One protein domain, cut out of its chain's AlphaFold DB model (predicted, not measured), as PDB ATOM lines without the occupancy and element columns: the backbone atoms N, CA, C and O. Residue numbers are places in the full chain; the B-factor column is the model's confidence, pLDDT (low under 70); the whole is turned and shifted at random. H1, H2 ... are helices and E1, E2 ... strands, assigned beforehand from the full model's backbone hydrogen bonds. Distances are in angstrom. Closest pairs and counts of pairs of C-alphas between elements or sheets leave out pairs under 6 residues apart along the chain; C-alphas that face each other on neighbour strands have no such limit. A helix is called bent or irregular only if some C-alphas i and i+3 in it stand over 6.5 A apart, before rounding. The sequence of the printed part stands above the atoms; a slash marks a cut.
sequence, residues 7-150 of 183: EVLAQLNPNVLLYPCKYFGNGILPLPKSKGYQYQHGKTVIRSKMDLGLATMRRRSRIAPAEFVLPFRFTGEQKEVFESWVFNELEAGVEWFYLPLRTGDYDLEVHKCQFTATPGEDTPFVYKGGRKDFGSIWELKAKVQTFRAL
ATOM      1  N   GLU A   7     362.989 228.772 517.128       85.88
ATOM      2  CA  GLU A   7     363.361 230.134 516.722       85.88
ATOM      3  C   GLU A   7     363.429 231.106 517.905       85.88
ATOM      4  O   GLU A   7     364.263 232.008 517.928       85.88
ATOM      5  N   VAL A   8     362.548 230.926 518.895       84.25
ATOM      6  CA  VAL A   8     362.520 231.767 520.094       84.25
ATOM      7  C   VAL A   8     363.715 231.447 520.978       84.25
ATOM      8  O   VAL A   8     364.341 232.378 521.471       84.25
ATOM      9  N   LEU A   9     364.052 230.161 521.140       84.62
ATOM     10  CA  LEU A   9     365.204 229.717 521.932       84.62
ATOM     11  C   LEU A   9     366.516 230.292 521.393       84.62
ATOM     12  O   LEU A   9     367.324 230.782 522.173       84.62
ATOM     13  N   ALA A  10     366.687 230.314 520.068       85.00
ATOM     14  CA  ALA A  10     367.873 230.875 519.422       85.00
ATOM     15  C   ALA A  10     368.029 232.399 519.617       85.00
ATOM     16  O   ALA A  10     369.125 232.927 519.464       85.00
ATOM     17  N   GLN A  11     366.943 233.111 519.936       85.50
ATOM     18  CA  GLN A  11     366.939 234.565 520.155       85.50
ATOM     19  C   GLN A  11     367.088 234.961 521.631       85.50
ATOM     20  O   GLN A  11     367.108 236.155 521.940       85.50
ATOM     21  N   LEU A  12     367.124 233.996 522.554       86.31
ATOM     22  CA  LEU A  12     367.291 234.280 523.977       86.31
ATOM     23  C   LEU A  12     368.714 234.762 524.270       86.31
ATOM     24  O   LEU A  12     369.668 234.388 523.593       86.31
ATOM     25  N   ASN A  13     368.856 235.589 525.304       86.31
ATOM     26  CA  ASN A  13     370.172 236.013 525.761       86.31
ATOM     27  C   ASN A  13     370.895 234.813 526.407       86.31
ATOM     28  O   ASN A  13     370.374 234.285 527.391       86.31
ATOM     29  N   PRO A  14     372.073 234.396 525.910       86.94
ATOM     30  CA  PRO A  14     372.776 233.218 526.422       86.94
ATOM     31  C   PRO A  14     373.282 233.381 527.861       86.94
ATOM     32  O   PRO A  14     373.528 232.383 528.526       86.94
ATOM     33  N   ASN A  15     373.406 234.615 528.360       88.69
ATOM     34  CA  ASN A  15     373.885 234.887 529.719       88.69
ATOM     35  C   ASN A  15     372.789 234.735 530.783       88.69
ATOM     36  O   ASN A  15     373.070 234.861 531.967       88.69
ATOM     37  N   VAL A  16     371.530 234.547 530.380       90.69
ATOM     38  CA  VAL A  16     370.402 234.393 531.305       90.69
ATOM     39  C   VAL A  16     370.090 232.909 531.436       90.69
ATOM     40  O   VAL A  16     369.869 232.223 530.436       90.69
ATOM     41  N   LEU A  17     370.021 232.429 532.674       93.12
ATOM     42  CA  LEU A  17     369.850 231.011 532.967       93.12
ATOM     43  C   LEU A  17     368.510 230.464 532.460       93.12
ATOM     44  O   LEU A  17     367.486 231.147 532.448       93.12
ATOM     45  N   LEU A  18     368.504 229.196 532.053       94.69
ATOM     46  CA  LEU A  18     367.302 228.482 531.629       94.69
ATOM     47  C   LEU A  18     366.764 227.643 532.785       94.69
ATOM     48  O   LEU A  18     367.497 226.841 533.360       94.69
ATOM     49  N   TYR A  19     365.467 227.755 533.077       95.75
ATOM     50  CA  TYR A  19     364.817 226.882 534.053       95.75
ATOM     51  C   TYR A  19     365.002 225.397 533.678       95.75
ATOM     52  O   TYR A  19     364.633 225.029 532.558       95.75
ATOM     53  N   PRO A  20     365.515 224.530 534.574       95.00
ATOM     54  CA  PRO A  20     365.873 223.152 534.237       95.00
ATOM     55  C   PRO A  20     364.624 222.279 534.068       95.00
ATOM     56  O   PRO A  20     364.194 221.564 534.977       95.00
ATOM     57  N   CYS A  21     364.041 222.311 532.872       93.44
ATOM     58  CA  CYS A  21     362.809 221.608 532.537       93.44
ATOM     59  C   CYS A  21     362.889 220.916 531.178       93.44
ATOM     60  O   CYS A  21     363.674 221.267 530.295       93.44
ATOM     61  N   LYS A  22     361.977 219.963 530.972       91.94
ATOM     62  CA  LYS A  22     361.889 219.174 529.737       91.94
ATOM     63  C   LYS A  22     361.801 220.023 528.461       91.94
ATOM     64  O   LYS A  22     362.290 219.600 527.421       91.94
ATOM     65  N   TYR A  23     361.184 221.204 528.517       90.06
ATOM     66  CA  TYR A  23     360.947 222.037 527.331       90.06
ATOM     67  C   TYR A  23     362.191 222.756 526.811       90.06
ATOM     68  O   TYR A  23     362.222 223.124 525.641       90.06
ATOM     69  N   PHE A  24     363.208 222.927 527.655       90.00
ATOM     70  CA  PHE A  24     364.520 223.427 527.246       90.00
ATOM     71  C   PHE A  24     365.544 222.301 527.060       90.00
ATOM     72  O   PHE A  24     366.691 222.567 526.724       90.00
ATOM     73  N   GLY A  25     365.134 221.041 527.250       87.12
ATOM     74  CA  GLY A  25     366.001 219.873 527.090       87.12
ATOM     75  C   GLY A  25     367.036 219.694 528.203       87.12
ATOM     76  O   GLY A  25     367.924 218.862 528.059       87.12
ATOM     77  N   ASN A  26     366.932 220.447 529.303       83.88
ATOM     78  CA  ASN A  26     367.988 220.560 530.310       83.88
ATOM     79  C   ASN A  26     367.547 220.201 531.736       83.88
ATOM     80  O   ASN A  26     368.276 220.516 532.675       83.88
ATOM     81  N   GLY A  27     366.382 219.577 531.957       85.50
ATOM     82  CA  GLY A  27     366.081 219.242 533.344       85.50
ATOM     83  C   GLY A  27     364.838 218.457 533.704       85.50
ATOM     84  O   GLY A  27     364.049 217.995 532.878       85.50
ATOM     85  N   ILE A  28     364.753 218.314 535.024       90.62
ATOM     86  CA  ILE A  28     363.934 217.378 535.796       90.62
ATOM     87  C   ILE A  28     362.798 218.122 536.520       90.62
ATOM     88  O   ILE A  28     361.828 217.500 536.969       90.62
ATOM     89  N   LEU A  29     362.886 219.455 536.624       95.31
ATOM     90  CA  LEU A  29     361.922 220.241 537.376       95.31
ATOM     91  C   LEU A  29     360.604 220.415 536.600       95.31
ATOM     92  O   LEU A  29     360.599 220.622 535.377       95.31
ATOM     93  N   PRO A  30     359.460 220.324 537.299       93.31
ATOM     94  CA  PRO A  30     358.148 220.459 536.687       93.31
ATOM     95  C   PRO A  30     357.832 221.925 536.389       93.31
ATOM     96  O   PRO A  30     358.192 222.826 537.142       93.31
ATOM     97  N   LEU A  31     357.069 222.179 535.325       92.94
ATOM     98  CA  LEU A  31     356.510 223.513 535.114       92.94
ATOM     99  C   LEU A  31     355.511 223.892 536.220       92.94
ATOM    100  O   LEU A  31     354.889 223.007 536.821       92.94
ATOM    101  N   PRO A  32     355.283 225.202 536.436       92.44
ATOM    102  CA  PRO A  32     354.182 225.662 537.265       92.44
ATOM    103  C   PRO A  32     352.857 225.030 536.830       92.44
ATOM    104  O   PRO A  32     352.575 224.865 535.638       92.44
ATOM    105  N   LYS A  33     352.009 224.693 537.801       91.19
ATOM    106  CA  LYS A  33     350.688 224.129 537.537       91.19
ATOM    107  C   LYS A  33     349.862 225.103 536.719       91.19
ATOM    108  O   LYS A  33     349.674 226.246 537.122       91.19
ATOM    109  N   SER A  34     349.230 224.595 535.663       83.12
ATOM    110  CA  SER A  34     348.302 225.407 534.878       83.12
ATOM    111  C   SER A  34     347.027 225.771 535.640       83.12
ATOM    112  O   SER A  34     346.426 226.815 535.408       83.12
ATOM    113  N   LYS A  35     346.606 224.916 536.578       81.81
ATOM    114  CA  LYS A  35     345.392 225.140 537.362       81.81
ATOM    115  C   LYS A  35     345.638 226.198 538.438       81.81
ATOM    116  O   LYS A  35     346.306 225.923 539.433       81.81
ATOM    117  N   GLY A  36     345.021 227.363 538.258       72.06
ATOM    118  CA  GLY A  36     344.890 228.386 539.296       72.06
ATOM    119  C   GLY A  36     345.995 229.441 539.342       72.06
ATOM    120  O   GLY A  36     345.956 230.271 540.248       72.06
ATOM    121  N   TYR A  37     346.948 229.447 538.402       78.31
ATOM    122  CA  TYR A  37     347.867 230.581 538.285       78.31
ATOM    123  C   TYR A  37     347.219 231.705 537.477       78.31
ATOM    124  O   TYR A  37     346.530 231.466 536.487       78.31
ATOM    125  N   GLN A  38     347.394 232.932 537.953       80.81
ATOM    126  CA  GLN A  38     346.801 234.130 537.371       80.81
ATOM    127  C   GLN A  38     347.895 234.889 536.634       80.81
ATOM    128  O   GLN A  38     348.977 235.067 537.179       80.81
ATOM    129  N   TYR A  39     347.621 235.345 535.418       84.94
ATOM    130  CA  TYR A  39     348.546 236.189 534.671       84.94
ATOM    131  C   TYR A  39     348.004 237.617 534.630       84.94
ATOM    132  O   TYR A  39     346.942 237.869 534.057       84.94
ATOM    133  N   GLN A  40     348.731 238.558 535.235       85.19
ATOM    134  CA  GLN A  40     348.388 239.976 535.206       85.19
ATOM    135  C   GLN A  40     349.497 240.769 534.521       85.19
ATOM    136  O   GLN A  40     350.653 240.730 534.930       85.19
ATOM    137  N   HIS A  41     349.135 241.531 533.489       86.19
ATOM    138  CA  HIS A  41     350.068 242.435 532.828       86.19
ATOM    139  C   HIS A  41     350.562 243.529 533.782       86.19
ATOM    140  O   HIS A  41     349.794 244.071 534.580       86.19
ATOM    141  N   GLY A  42     351.828 243.919 533.627       87.06
ATOM    142  CA  GLY A  42     352.419 245.009 534.392       87.06
ATOM    143  C   GLY A  42     351.696 246.343 534.202       87.06
ATOM    144  O   GLY A  42     351.411 246.781 533.078       87.06
ATOM    145  N   LYS A  43     351.432 247.032 535.316       88.19
ATOM    146  CA  LYS A  43     350.744 248.329 535.319       88.19
ATOM    147  C   LYS A  43     351.645 249.410 534.733       88.19
ATOM    148  O   LYS A  43     352.554 249.924 535.371       88.19
ATOM    149  N   THR A  44     351.350 249.775 533.493       90.88
ATOM    150  CA  THR A  44     352.137 250.744 532.718       90.88
ATOM    151  C   THR A  44     351.542 252.161 532.784       90.88
ATOM    152  O   THR A  44     352.224 253.158 532.540       90.88
ATOM    153  N   VAL A  45     350.259 252.266 533.134       91.88
ATOM    154  CA  VAL A  45     349.485 253.510 533.188       91.88
ATOM    155  C   VAL A  45     349.031 253.755 534.622       91.88
ATOM    156  O   VAL A  45     348.609 252.828 535.310       91.88
ATOM    157  N   ILE A  46     349.117 255.005 535.069       92.00
ATOM    158  CA  ILE A  46     348.528 255.462 536.328       92.00
ATOM    159  C   ILE A  46     347.271 256.242 535.977       92.00
ATOM    160  O   ILE A  46     347.314 257.123 535.116       92.00
ATOM    161  N   ARG A  47     346.180 255.944 536.677       90.88
ATOM    162  CA  ARG A  47     344.971 256.759 536.676       90.88
ATOM    163  C   ARG A  47     344.942 257.567 537.969       90.88
ATOM    164  O   ARG A  47     344.871 256.972 539.040       90.88
ATOM    165  N   SER A  48     345.007 258.887 537.869       92.50
ATOM    166  CA  SER A  48     344.841 259.777 539.018       92.50
ATOM    167  C   SER A  48     343.362 260.109 539.185       92.50
ATOM    168  O   SER A  48     342.695 260.474 538.214       92.50
ATOM    169  N   LYS A  49     342.839 259.949 540.403       89.81
ATOM    170  CA  LYS A  49     341.478 260.373 540.745       89.81
ATOM    171  C   LYS A  49     341.488 261.885 540.982       89.81
ATOM    172  O   LYS A  49     342.381 262.375 541.662       89.81
ATOM    173  N   MET A  50     340.519 262.586 540.403       91.94
ATOM    174  CA  MET A  50     340.270 264.007 540.649       91.94
ATOM    175  C   MET A  50     339.047 264.127 541.562       91.94
ATOM    176  O   MET A  50     338.152 263.281 541.475       91.94
ATOM    177  N   ASP A  51     339.006 265.147 542.420       87.88
ATOM    178  CA  ASP A  51     337.875 265.372 543.336       87.88
ATOM    179  C   ASP A  51     336.584 265.714 542.577       87.88
ATOM    180  O   ASP A  51     335.501 265.269 542.952       87.88
ATOM    181  N   LEU A  52     336.711 266.428 541.454       85.69
ATOM    182  CA  LEU A  52     335.646 266.752 540.506       85.69
ATOM    183  C   LEU A  52     336.169 266.559 539.071       85.69
ATOM    184  O   LEU A  52     337.313 266.899 538.767       85.69
ATOM    185  N   GLY A  53     335.329 266.033 538.176       86.75
ATOM    186  CA  GLY A  53     335.642 265.882 536.747       86.75
ATOM    187  C   GLY A  53     336.251 264.534 536.331       86.75
ATOM    188  O   GLY A  53     336.184 263.532 537.045       86.75
ATOM    189  N   LEU A  54     336.800 264.491 535.110       87.81
ATOM    190  CA  LEU A  54     337.338 263.270 534.502       87.81
ATOM    191  C   LEU A  54     338.711 262.906 535.080       87.81
ATOM    192  O   LEU A  54     339.576 263.749 535.293       87.81
ATOM    193  N   ALA A  55     338.927 261.608 535.285       90.88
ATOM    194  CA  ALA A  55     340.206 261.090 535.747       90.88
ATOM    195  C   ALA A  55     341.286 261.214 534.662       90.88
ATOM    196  O   ALA A  55     341.121 260.696 533.556       90.88
ATOM    197  N   THR A  56     342.428 261.800 535.012       90.75
ATOM    198  CA  THR A  56     343.588 261.889 534.119       90.75
ATOM    199  C   THR A  56     344.387 260.588 534.149       90.75
ATOM    200  O   THR A  56     344.745 260.073 535.212       90.75
ATOM    201  N   MET A  57     344.701 260.055 532.967       94.25
ATOM    202  CA  MET A  57     345.584 258.901 532.805       94.25
ATOM    203  C   MET A  57     346.908 259.325 532.184       94.25
ATOM    204  O   MET A  57     346.935 260.037 531.184       94.25
ATOM    205  N   ARG A  58     348.017 258.834 532.742       91.38
ATOM    206  CA  ARG A  58     349.347 259.006 532.148       91.38
ATOM    207  C   ARG A  58     350.119 257.703 532.143       91.38
ATOM    208  O   ARG A  58     350.029 256.890 533.066       91.38
ATOM    209  N   ARG A  59     350.928 257.520 531.107       91.44
ATOM    210  CA  ARG A  59     351.828 256.377 530.994       91.44
ATOM    211  C   ARG A  59     353.064 256.612 531.872       91.44
ATOM    212  O   ARG A  59     353.777 257.584 531.655       91.44
ATOM    213  N   ARG A  60     353.300 255.750 532.871       89.50
ATOM    214  CA  ARG A  60     354.456 255.831 533.791       89.50
ATOM    215  C   ARG A  60     355.715 255.258 533.156       89.50
ATOM    216  O   ARG A  60     356.790 255.818 533.313       89.50
ATOM    217  N   SER A  61     355.576 254.142 532.451       84.19
ATOM    218  CA  SER A  61     356.694 253.433 531.832       84.19
ATOM    219  C   SER A  61     356.323 252.958 530.429       84.19
ATOM    220  O   SER A  61     355.160 252.958 530.031       84.19
ATOM    221  N   ARG A  62     357.303 252.574 529.609       82.44
ATOM    222  CA  ARG A  62     357.007 251.898 528.332       82.44
ATOM    223  C   ARG A  62     356.765 250.408 528.531       82.44
ATOM    224  O   ARG A  62     355.928 249.840 527.829       82.44
ATOM    225  N   ILE A  63     357.459 249.827 529.500       84.25
ATOM    226  CA  ILE A  63     357.393 248.426 529.890       84.25
ATOM    227  C   ILE A  63     357.267 248.382 531.413       84.25
ATOM    228  O   ILE A  63     357.901 249.168 532.113       84.25
ATOM    229  N   ALA A  64     356.425 247.485 531.912       88.94
ATOM    230  CA  ALA A  64     356.292 247.183 533.328       88.94
ATOM    231  C   ALA A  64     356.314 245.657 533.499       88.94
ATOM    232  O   ALA A  64     355.741 244.967 532.643       88.94
ATOM    233  N   PRO A  65     356.973 245.136 534.547       91.62
ATOM    234  CA  PRO A  65     356.959 243.710 534.827       91.62
ATOM    235  C   PRO A  65     355.544 243.261 535.183       91.62
ATOM    236  O   PRO A  65     354.790 243.981 535.837       91.62
ATOM    237  N   ALA A  66     355.170 242.077 534.714       91.69
ATOM    238  CA  ALA A  66     353.978 241.372 535.153       91.69
ATOM    239  C   ALA A  66     354.302 240.623 536.448       91.69
ATOM    240  O   ALA A  66     355.182 239.765 536.445       91.69
ATOM    241  N   GLU A  67     353.594 240.939 537.529       92.31
ATOM    242  CA  GLU A  67     353.776 240.321 538.843       92.31
ATOM    243  C   GLU A  67     352.621 239.372 539.143       92.31
ATOM    244  O   GLU A  67     351.453 239.757 539.052       92.31
ATOM    245  N   PHE A  68     352.939 238.126 539.484       91.75
ATOM    246  CA  PHE A  68     351.940 237.129 539.859       91.75
ATOM    247  C   PHE A  68     352.563 235.944 540.604       91.75
ATOM    248  O   PHE A  68     353.774 235.855 540.800       91.75
ATOM    249  N   VAL A  69     351.702 235.031 541.057       92.75
ATOM    250  CA  VAL A  69     352.091 233.834 541.804       92.75
ATOM    251  C   VAL A  69     352.114 232.624 540.878       92.75
ATOM    252  O   VAL A  69     351.107 232.305 540.241       92.75
ATOM    253  N   LEU A  70     353.242 231.920 540.858       93.00
ATOM    254  CA  LEU A  70     353.416 230.640 540.188       93.00
ATOM    255  C   LEU A  70     353.263 229.489 541.194       93.00
ATOM    256  O   LEU A  70     354.096 229.329 542.090       93.00
ATOM    257  N   PRO A  71     352.200 228.675 541.079       94.50
ATOM    258  CA  PRO A  71     352.025 227.487 541.891       94.50
ATOM    259  C   PRO A  71     352.855 226.337 541.320       94.50
ATOM    260  O   PRO A  71     352.602 225.872 540.213       94.50
ATOM    261  N   PHE A  72     353.794 225.818 542.095       94.38
ATOM    262  CA  PHE A  72     354.545 224.614 541.771       94.38
ATOM    263  C   PHE A  72     354.062 223.424 542.595       94.38
ATOM    264  O   PHE A  72     353.487 223.576 543.678       94.38
ATOM    265  N   ARG A  73     354.305 222.223 542.070       94.94
ATOM    266  CA  ARG A  73     354.182 220.977 542.822       94.94
ATOM    267  C   ARG A  73     355.338 220.071 542.483       94.94
ATOM    268  O   ARG A  73     355.566 219.803 541.310       94.94
ATOM    269  N   PHE A  74     355.993 219.598 543.526       94.75
ATOM    270  CA  PHE A  74     357.214 218.823 543.456       94.75
ATOM    271  C   PHE A  74     357.015 217.479 544.152       94.75
ATOM    272  O   PHE A  74     356.245 217.372 545.114       94.75
ATOM    273  N   THR A  75     357.728 216.463 543.681       94.69
ATOM    274  CA  THR A  75     358.131 215.326 544.521       94.69
ATOM    275  C   THR A  75     359.215 215.768 545.515       94.69
ATOM    276  O   THR A  75     359.828 216.813 545.308       94.69
ATOM    277  N   GLY A  76     359.521 214.963 546.536       94.06
ATOM    278  CA  GLY A  76     360.634 215.224 547.464       94.06
ATOM    279  C   GLY A  76     361.965 215.524 546.762       94.06
ATOM    280  O   GLY A  76     362.531 216.588 546.975       94.06
ATOM    281  N   GLU A  77     362.391 214.665 545.834       93.31
ATOM    282  CA  GLU A  77     363.646 214.853 545.083       93.31
ATOM    283  C   GLU A  77     363.643 216.158 544.265       93.31
ATOM    284  O   GLU A  77     364.546 216.980 544.366       93.31
ATOM    285  N   GLN A  78     362.576 216.409 543.496       95.50
ATOM    286  CA  GLN A  78     362.401 217.670 542.762       95.50
ATOM    287  C   GLN A  78     362.429 218.911 543.662       95.50
ATOM    288  O   GLN A  78     362.863 219.965 543.205       95.50
ATOM    289  N   LYS A  79     361.944 218.817 544.906       95.94
ATOM    290  CA  LYS A  79     361.971 219.930 545.857       95.94
ATOM    291  C   LYS A  79     363.415 220.260 546.243       95.94
ATOM    292  O   LYS A  79     363.790 221.423 546.157       95.94
ATOM    293  N   GLU A  80     364.224 219.256 546.571       95.38
ATOM    294  CA  GLU A  80     365.648 219.434 546.898       95.38
ATOM    295  C   GLU A  80     366.450 219.972 545.705       95.38
ATOM    296  O   GLU A  80     367.233 220.910 545.848       95.38
ATOM    297  N   VAL A  81     366.202 219.446 544.498       96.19
ATOM    298  CA  VAL A  81     366.826 219.959 543.265       96.19
ATOM    299  C   VAL A  81     366.425 221.414 543.012       96.19
ATOM    300  O   VAL A  81     367.267 222.224 542.632       96.19
ATOM    301  N   PHE A  82     365.154 221.763 543.229       96.88
ATOM    302  CA  PHE A  82     364.679 223.136 543.070       96.88
ATOM    303  C   PHE A  82     365.333 224.076 544.094       96.88
ATOM    304  O   PHE A  82     365.762 225.158 543.712       96.88
ATOM    305  N   GLU A  83     365.447 223.669 545.362       95.81
ATOM    306  CA  GLU A  83     366.128 224.449 546.406       95.81
ATOM    307  C   GLU A  83     367.605 224.679 546.065       95.81
ATOM    308  O   GLU A  83     368.068 225.817 546.085       95.81
ATOM    309  N   SER A  84     368.320 223.623 545.665       95.75
ATOM    310  CA  SER A  84     369.722 223.716 545.247       95.75
ATOM    311  C   SER A  84     369.905 224.633 544.036       95.75
ATOM    312  O   SER A  84     370.800 225.472 544.031       95.75
ATOM    313  N   TRP A  85     369.033 224.530 543.030       95.75
ATOM    314  CA  TRP A  85     369.079 225.393 541.850       95.75
ATOM    315  C   TRP A  85     368.813 226.865 542.198       95.75
ATOM    316  O   TRP A  85     369.543 227.742 541.747       95.75
ATOM    317  N   VAL A  86     367.806 227.152 543.031       96.00
ATOM    318  CA  VAL A  86     367.519 228.530 543.463       96.00
ATOM    319  C   VAL A  86     368.692 229.119 544.245       96.00
ATOM    320  O   VAL A  86     369.050 230.271 544.015       96.00
ATOM    321  N   PHE A  87     369.292 228.353 545.156       94.88
ATOM    322  CA  PHE A  87     370.368 228.852 546.006       94.88
ATOM    323  C   PHE A  87     371.693 229.008 545.248       94.88
ATOM    324  O   PHE A  87     372.297 230.076 545.302       94.88
ATOM    325  N   ASN A  88     372.119 227.972 544.518       94.31
ATOM    326  CA  ASN A  88     373.446 227.916 543.902       94.31
ATOM    327  C   ASN A  88     373.511 228.604 542.535       94.31
ATOM    328  O   ASN A  88     374.488 229.285 542.250       94.31
ATOM    329  N   GLU A  89     372.496 228.416 541.688       93.75
ATOM    330  CA  GLU A  89     372.527 228.914 540.304       93.75
ATOM    331  C   GLU A  89     371.872 230.291 540.186       93.75
ATOM    332  O   GLU A  89     372.331 231.120 539.414       93.75
ATOM    333  N   LEU A  90     370.806 230.563 540.953       94.38
ATOM    334  CA  LEU A  90     370.100 231.852 540.900       94.38
ATOM    335  C   LEU A  90     370.502 232.861 541.976       94.38
ATOM    336  O   LEU A  90     369.780 233.845 542.158       94.38
ATOM    337  N   GLU A  91     371.590 232.620 542.707       94.38
ATOM    338  CA  GLU A  91     372.027 233.476 543.817       94.38
ATOM    339  C   GLU A  91     370.859 233.759 544.786       94.38
ATOM    340  O   GLU A  91     370.389 234.886 544.945       94.38
ATOM    341  N   ALA A  92     370.289 232.687 545.348       91.38
ATOM    342  CA  ALA A  92     369.087 232.725 546.191       91.38
ATOM    343  C   ALA A  92     367.852 233.399 545.539       91.38
ATOM    344  O   ALA A  92     366.977 233.928 546.220       91.38
ATOM    345  N   GLY A  93     367.735 233.356 544.208       90.31
ATOM    346  CA  GLY A  93     366.594 233.899 543.463       90.31
ATOM    347  C   GLY A  93     366.728 235.366 543.043       90.31
ATOM    348  O   GLY A  93     365.758 235.928 542.519       90.31
ATOM    349  N   VAL A  94     367.906 235.967 543.237       92.62
ATOM    350  CA  VAL A  94     368.241 237.324 542.784       92.62
ATOM    351  C   VAL A  94     368.464 237.365 541.272       92.62
ATOM    352  O   VAL A  94     368.129 238.363 540.634       92.62
ATOM    353  N   GLU A  95     368.965 236.299 540.656       95.19
ATOM    354  CA  GLU A  95     369.206 236.285 539.213       95.19
ATOM    355  C   GLU A  95     367.923 236.149 538.371       95.19
ATOM    356  O   GLU A  95     366.884 235.623 538.786       95.19
ATOM    357  N   TRP A  96     368.007 236.622 537.123       95.38
ATOM    358  CA  TRP A  96     366.956 236.422 536.128       95.38
ATOM    359  C   TRP A  96     367.119 235.069 535.444       95.38
ATOM    360  O   TRP A  96     368.221 234.665 535.091       95.38
ATOM    361  N   PHE A  97     365.999 234.435 535.120       96.06
ATOM    362  CA  PHE A  97     365.985 233.187 534.368       96.06
ATOM    363  C   PHE A  97     364.852 233.153 533.351       96.06
ATOM    364  O   PHE A  97     363.854 233.864 533.468       96.06
ATOM    365  N   TYR A  98     364.977 232.307 532.339       96.06
ATOM    366  CA  TYR A  98     363.904 232.042 531.398       96.06
ATOM    367  C   TYR A  98     363.039 230.879 531.868       96.06
ATOM    368  O   TYR A  98     363.540 229.830 532.271       96.06
ATOM    369  N   LEU A  99     361.722 231.051 531.768       94.81
ATOM    370  CA  LEU A  99     360.721 230.050 532.113       94.81
ATOM    371  C   LEU A  99     359.658 229.981 531.009       94.81
ATOM    372  O   LEU A  99     359.123 231.027 530.621       94.81
ATOM    373  N   PRO A 100     359.299 228.786 530.508       93.31
ATOM    374  CA  PRO A 100     358.185 228.655 529.591       93.31
ATOM    375  C   PRO A 100     356.865 228.674 530.369       93.31
ATOM    376  O   PRO A 100     356.633 227.844 531.249       93.31
ATOM    377  N   LEU A 101     355.988 229.616 530.029       90.62
ATOM    378  CA  LEU A 101     354.668 229.780 530.632       90.62
ATOM    379  C   LEU A 101     353.571 229.678 529.578       90.62
ATOM    380  O   LEU A 101     353.743 230.033 528.412       90.62
ATOM    381  N   ARG A 102     352.397 229.212 530.006       86.50
ATOM    382  CA  ARG A 102     351.220 229.127 529.145       86.50
ATOM    383  C   ARG A 102     350.393 230.410 529.242       86.50
ATOM    384  O   ARG A 102     349.504 230.533 530.076       86.50
ATOM    385  N   THR A 103     350.696 231.390 528.407       79.94
ATOM    386  CA  THR A 103     349.968 232.675 528.417       79.94
ATOM    387  C   THR A 103     348.783 232.683 527.439       79.94
ATOM    388  O   THR A 103     347.915 233.545 527.535       79.94
ATOM    389  N   GLY A 104     348.714 231.701 526.532       76.88
ATOM    390  CA  GLY A 104     347.650 231.541 525.536       76.88
ATOM    391  C   GLY A 104     347.345 230.075 525.198       76.88
ATOM    392  O   GLY A 104     347.671 229.162 525.964       76.88
ATOM    393  N   ASP A 105     346.709 229.853 524.047       68.50
ATOM    394  CA  ASP A 105     345.982 228.608 523.766       68.50
ATOM    395  C   ASP A 105     346.870 227.389 523.466       68.50
ATOM    396  O   ASP A 105     346.648 226.321 524.053       68.50
ATOM    397  N   TYR A 106     347.890 227.525 522.610       66.75
ATOM    398  CA  TYR A 106     348.565 226.359 522.012       66.75
ATOM    399  C   TYR A 106     350.051 226.204 522.366       66.75
ATOM    400  O   TYR A 106     350.491 225.083 522.627       66.75
ATOM    401  N   ASP A 107     350.802 227.305 522.446       81.88
ATOM    402  CA  ASP A 107     352.257 227.276 522.638       81.88
ATOM    403  C   ASP A 107     352.680 227.796 524.015       81.88
ATOM    404  O   ASP A 107     352.002 228.617 524.641       81.88
ATOM    405  N   LEU A 108     353.840 227.323 524.476       89.25
ATOM    406  CA  LEU A 108     354.515 227.902 525.631       89.25
ATOM    407  C   LEU A 108     355.281 229.145 525.181       89.25
ATOM    408  O   LEU A 108     356.122 229.089 524.283       89.25
ATOM    409  N   GLU A 109     355.008 230.269 525.832       90.12
ATOM    410  CA  GLU A 109     355.775 231.492 525.645       90.12
ATOM    411  C   GLU A 109     356.929 231.532 526.644       90.12
ATOM    412  O   GLU A 109     356.753 231.233 527.825       90.12
ATOM    413  N   VAL A 110     358.117 231.933 526.191       92.31
ATOM    414  CA  VAL A 110     359.263 232.114 527.087       92.31
ATOM    415  C   VAL A 110     359.183 233.485 527.751       92.31
ATOM    416  O   VAL A 110     359.156 234.532 527.090       92.31
ATOM    417  N   HIS A 111     359.169 233.475 529.077       92.75
ATOM    418  CA  HIS A 111     359.215 234.666 529.907       92.75
ATOM    419  C   HIS A 111     360.563 234.763 530.610       92.75
ATOM    420  O   HIS A 111     361.106 233.757 531.052       92.75
ATOM    421  N   LYS A 112     361.092 235.983 530.706       94.50
ATOM    422  CA  LYS A 112     362.211 236.316 531.586       94.50
ATOM    423  C   LYS A 112     361.625 236.611 532.961       94.50
ATOM    424  O   LYS A 112     360.819 237.534 533.082       94.50
ATOM    425  N   CYS A 113     361.978 235.810 533.946       95.31
ATOM    426  CA  CYS A 113     361.398 235.781 535.277       95.31
ATOM    427  C   CYS A 113     362.470 236.075 536.324       95.31
ATOM    428  O   CYS A 113     363.638 235.749 536.130       95.31
ATOM    429  N   GLN A 114     362.048 236.662 537.433       96.06
ATOM    430  CA  GLN A 114     362.839 236.810 538.649       96.06
ATOM    431  C   GLN A 114     361.902 236.597 539.836       96.06
ATOM    432  O   GLN A 114     360.722 236.971 539.771       96.06
ATOM    433  N   PHE A 115     362.401 235.987 540.906       96.38
ATOM    434  CA  PHE A 115     361.629 235.871 542.135       96.38
ATOM    435  C   PHE A 115     361.567 237.234 542.830       96.38
ATOM    436  O   PHE A 115     362.554 237.953 542.909       96.38
ATOM    437  N   THR A 116     360.379 237.620 543.295       95.50
ATOM    438  CA  THR A 116     360.214 238.831 544.123       95.50
ATOM    439  C   THR A 116     360.277 238.527 545.613       95.50
ATOM    440  O   THR A 116     360.370 239.443 546.422       95.50
ATOM    441  N   ALA A 117     360.180 237.249 545.966       94.75
ATOM    442  CA  ALA A 117     360.309 236.720 547.311       94.75
ATOM    443  C   ALA A 117     361.056 235.390 547.204       94.75
ATOM    444  O   ALA A 117     360.671 234.554 546.374       94.75
ATOM    445  N   THR A 118     362.096 235.201 548.010       94.38
ATOM    446  CA  THR A 118     363.009 234.060 547.899       94.38
ATOM    447  C   THR A 118     362.281 232.745 548.215       94.38
ATOM    448  O   THR A 118     361.675 232.602 549.284       94.38
ATOM    449  N   PRO A 119     362.262 231.762 547.293       94.25
ATOM    450  CA  PRO A 119     361.736 230.426 547.568       94.25
ATOM    451  C   PRO A 119     362.482 229.715 548.698       94.25
ATOM    452  O   PRO A 119     363.699 229.611 548.655       94.25
ATOM    453  N   GLY A 120     361.756 229.196 549.689       90.19
ATOM    454  CA  GLY A 120     362.330 228.524 550.862       90.19
ATOM    455  C   GLY A 120     362.531 229.442 552.069       90.19
ATOM    456  O   GLY A 120     362.285 229.002 553.189       90.19
ATOM    457  N   GLU A 121     362.866 230.713 551.844       91.44
ATOM    458  CA  GLU A 121     363.012 231.717 552.908       91.44
ATOM    459  C   GLU A 121     361.710 232.511 553.096       91.44
ATOM    460  O   GLU A 121     360.991 232.326 554.077       91.44
ATOM    461  N   ASP A 122     361.343 233.335 552.111       94.06
ATOM    462  CA  ASP A 122     360.138 234.171 552.163       94.06
ATOM    463  C   ASP A 122     358.867 233.412 551.768       94.06
ATOM    464  O   ASP A 122     357.750 233.759 552.170       94.06
ATOM    465  N   THR A 123     359.011 232.404 550.901       93.81
ATOM    466  CA  THR A 123     357.886 231.593 550.422       93.81
ATOM    467  C   THR A 123     358.066 230.129 550.825       93.81
ATOM    468  O   THR A 123     358.941 229.449 550.289       93.81
ATOM    469  N   PRO A 124     357.239 229.610 551.755       95.69
ATOM    470  CA  PRO A 124     357.452 228.284 552.316       95.69
ATOM    471  C   PRO A 124     357.006 227.176 551.359       95.69
ATOM    472  O   PRO A 124     356.003 227.299 550.644       95.69
ATOM    473  N   PHE A 125     357.701 226.041 551.430       95.88
ATOM    474  CA  PHE A 125     357.228 224.783 550.863       95.88
ATOM    475  C   PHE A 125     356.177 224.158 551.781       95.88
ATOM    476  O   PHE A 125     356.416 223.910 552.961       95.88
ATOM    477  N   VAL A 126     355.004 223.866 551.231       96.50
ATOM    478  CA  VAL A 126     353.886 223.274 551.968       96.50
ATOM    479  C   VAL A 126     353.814 221.786 551.662       96.50
ATOM    480  O   VAL A 126     353.539 221.395 550.525       96.50
ATOM    481  N   TYR A 127     354.006 220.953 552.681       95.56
ATOM    482  CA  TYR A 127     353.779 219.515 552.573       95.56
ATOM    483  C   TYR A 127     352.289 219.228 552.353       95.56
ATOM    484  O   TYR A 127     351.428 219.731 553.079       95.56
ATOM    485  N   LYS A 128     351.966 218.427 551.335       93.94
ATOM    486  CA  LYS A 128     350.584 218.050 550.988       93.94
ATOM    487  C   LYS A 128     350.265 216.578 551.214       93.94
ATOM    488  O   LYS A 128     349.131 216.171 550.979       93.94
ATOM    489  N   GLY A 129     351.234 215.799 551.676       91.06
ATOM    490  CA  GLY A 129     351.106 214.360 551.874       91.06
ATOM    491  C   GLY A 129     352.158 213.595 551.088       91.06
ATOM    492  O   GLY A 129     352.907 214.168 550.302       91.06
ATOM    493  N   GLY A 130     352.216 212.290 551.298       87.31
ATOM    494  CA  GLY A 130     353.159 211.415 550.625       87.31
ATOM    495  C   GLY A 130     352.561 210.031 550.485       87.31
ATOM    496  O   GLY A 130     351.796 209.588 551.342       87.31
ATOM    497  N   ARG A 131     352.877 209.365 549.377       81.06
ATOM    498  CA  ARG A 131     352.479 207.976 549.136       81.06
ATOM    499  C   ARG A 131     353.744 207.138 549.058       81.06
ATOM    500  O   ARG A 131     354.724 207.595 548.480       81.06
ATOM    501  N   LYS A 132     353.716 205.920 549.609       74.88
ATOM    502  CA  LYS A 132     354.885 205.024 549.668       74.88
ATOM    503  C   LYS A 132     355.549 204.818 548.293       74.88
ATOM    504  O   LYS A 132     356.765 204.736 548.230       74.88
ATOM    505  N   ASP A 133     354.756 204.858 547.218       75.75
ATOM    506  CA  ASP A 133     355.212 204.662 545.833       75.75
ATOM    507  C   ASP A 133     355.567 205.965 545.085       75.75
ATOM    508  O   ASP A 133     356.185 205.915 544.029       75.75
ATOM    509  N   PHE A 134     355.140 207.135 545.580       68.00
ATOM    510  CA  PHE A 134     355.250 208.423 544.863       68.00
ATOM    511  C   PHE A 134     356.112 209.461 545.602       68.00
ATOM    512  O   PHE A 134     356.300 210.580 545.127       68.00
ATOM    513  N   GLY A 135     356.609 209.108 546.789       87.56
ATOM    514  CA  GLY A 135     357.343 210.015 547.661       87.56
ATOM    515  C   GLY A 135     356.461 211.099 548.286       87.56
ATOM    516  O   GLY A 135     355.225 211.041 548.267       87.56
ATOM    517  N   SER A 136     357.119 212.086 548.892       93.69
ATOM    518  CA  SER A 136     356.481 213.269 549.468       93.69
ATOM    519  C   SER A 136     356.066 214.257 548.377       93.69
ATOM    520  O   SER A 136     356.750 214.432 547.371       93.69
ATOM    521  N   ILE A 137     354.923 214.905 548.578       94.50
ATOM    522  CA  ILE A 137     354.346 215.885 547.666       94.50
ATOM    523  C   ILE A 137     354.414 217.248 548.334       94.50
ATOM    524  O   ILE A 137     353.833 217.469 549.401       94.50
ATOM    525  N   TRP A 138     355.063 218.177 547.650       95.69
ATOM    526  CA  TRP A 138     355.280 219.536 548.119       95.69
ATOM    527  C   TRP A 138     354.650 220.534 547.163       95.69
ATOM    528  O   TRP A 138     354.648 220.331 545.950       95.69
ATOM    529  N   GLU A 139     354.103 221.616 547.702       95.62
ATOM    530  CA  GLU A 139     353.578 222.732 546.922       95.62
ATOM    531  C   GLU A 139     354.258 224.034 547.327       95.62
ATOM    532  O   GLU A 139     354.464 224.294 548.507       95.62
ATOM    533  N   LEU A 140     354.567 224.866 546.337       95.50
ATOM    534  CA  LEU A 140     355.170 226.183 546.521       95.50
ATOM    535  C   LEU A 140     354.350 227.212 545.747       95.50
ATOM    536  O   LEU A 140     353.914 226.952 544.627       95.50
ATOM    537  N   LYS A 141     354.145 228.391 546.329       95.12
ATOM    538  CA  LYS A 141     353.496 229.534 545.674       95.12
ATOM    539  C   LYS A 141     354.519 230.651 545.487       95.12
ATOM    540  O   LYS A 141     354.530 231.611 546.253       95.12
ATOM    541  N   ALA A 142     355.380 230.505 544.487       94.38
ATOM    542  CA  ALA A 142     356.464 231.447 544.252       94.38
ATOM    543  C   ALA A 142     355.915 232.762 543.689       94.38
ATOM    544  O   ALA A 142     355.139 232.754 542.729       94.38
ATOM    545  N   LYS A 143     356.308 233.892 544.275       94.31
ATOM    546  CA  LYS A 143     355.980 235.216 543.742       94.31
ATOM    547  C   LYS A 143     357.052 235.602 542.732       94.31
ATOM    548  O   LYS A 143     358.239 235.549 543.043       94.31
ATOM    549  N   VAL A 144     356.631 235.955 541.523       94.38
ATOM    550  CA  VAL A 144     357.550 236.289 540.436       94.38
ATOM    551  C   VAL A 144     357.166 237.594 539.776       94.38
ATOM    552  O   VAL A 144     355.986 237.931 539.656       94.38
ATOM    553  N   GLN A 145     358.186 238.283 539.283       94.25
ATOM    554  CA  GLN A 145     358.042 239.331 538.293       94.25
ATOM    555  C   GLN A 145     358.554 238.836 536.946       94.25
ATOM    556  O   GLN A 145     359.554 238.122 536.866       94.25
ATOM    557  N   THR A 146     357.845 239.179 535.873       92.62
ATOM    558  CA  THR A 146     358.111 238.611 534.552       92.62
ATOM    559  C   THR A 146     358.020 239.640 533.432       92.62
ATOM    560  O   THR A 146     357.185 240.548 533.432       92.62
ATOM    561  N   PHE A 147     358.836 239.437 532.405       90.62
ATOM    562  CA  PHE A 147     358.717 240.082 531.107       90.62
ATOM    563  C   PHE A 147     358.570 239.019 530.023       90.62
ATOM    564  O   PHE A 147     359.161 237.945 530.104       90.62
ATOM    565  N   ARG A 148     357.826 239.312 528.953       86.56
ATOM    566  CA  ARG A 148     357.893 238.470 527.749       86.56
ATOM    567  C   ARG A 148     359.286 238.635 527.130       86.56
ATOM    568  O   ARG A 148     359.639 239.764 526.783       86.56
ATOM    569  N   ALA A 149     360.039 237.542 526.974       77.94
ATOM    570  CA  ALA A 149     361.471 237.575 526.650       77.94
ATOM    571  C   ALA A 149     361.782 238.447 525.419       77.94
ATOM    572  O   ALA A 149     362.471 239.459 525.524       77.94
ATOM    573  N   LEU A 150     361.150 238.157 524.277       71.94
ATOM    574  CA  LEU A 150     361.395 238.893 523.027       71.94
ATOM    575  C   LEU A 150     360.932 240.357 523.055       71.94
ATOM    576  O   LEU A 150     361.421 241.183 522.287       71.94
TER     577      LEU A 150
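What this domain is: This is residues 7 to 150 of the 183 residues of an uncharacterized protein of Vibrio alginolyticus (UniProt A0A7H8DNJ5). A strongly twisted five-strand sheet is built round the long, bent strand E7, with H2 over one face, while the hairpin of E1 and E2 reaches far out as an arm. The 144 printed residues run H1, E1, E2, E3, H2, E4, E5, E6, E7; the class is mixed, helices and strands, with under half of the residues in named elements. The large sheet is branched, its neighbour pairs antiparallel. The whole is only just loose, close to compact, with a radius of gyration of the C-alphas of 17.8 A and spans of 65 by 36 by 32 A.

How they stand to each other: H1, residues 7 to 10, is only just not on the branched sheet, with 4 pairs of C-alphas within 10 A. E1, residues 45 to 48, and E2, residues 56 to 59, form an antiparallel hairpin; N 46 and O 58 are 2.9 A apart, within hydrogen-bond range. E3, residues 66 to 75, is antiparallel to E7, residues 135 to 148, with N 70 and O 142 at 2.8 A. H2, residues 76 to 89, is on this sheet over E3, at a height of 7.3 A; every O i to N i+4 pair in it is within hydrogen-bond range. E4, residues 97 to 101, and E5, residues 109 to 115, form a hairpin, with N 99 and O 111 at 2.9 A. E5 and E6, residues 126 to 131, lie on the other side of E7 from E3; N 112 and O 147 are 2.8 A apart, N 128 and O 137 2.9 A.

Where its parts are: H1 begins at C-alpha 7 (363.361, 230.134, 516.722). E3 is 28.0 A long, H2 19.5 A. E7, 34.7 A, bends by 74 degrees at residue 145 and ends at C-alpha 148 (357.893, 238.470, 527.749).

The domain as a whole: The C-alphas farthest apart, of Leu 52 and Asp 133, are 65.3 A apart. The printed part has no cut; the link from H1 to E1 is long, 34 residues. Residues 105 to 106 and 134 have pLDDT under 70.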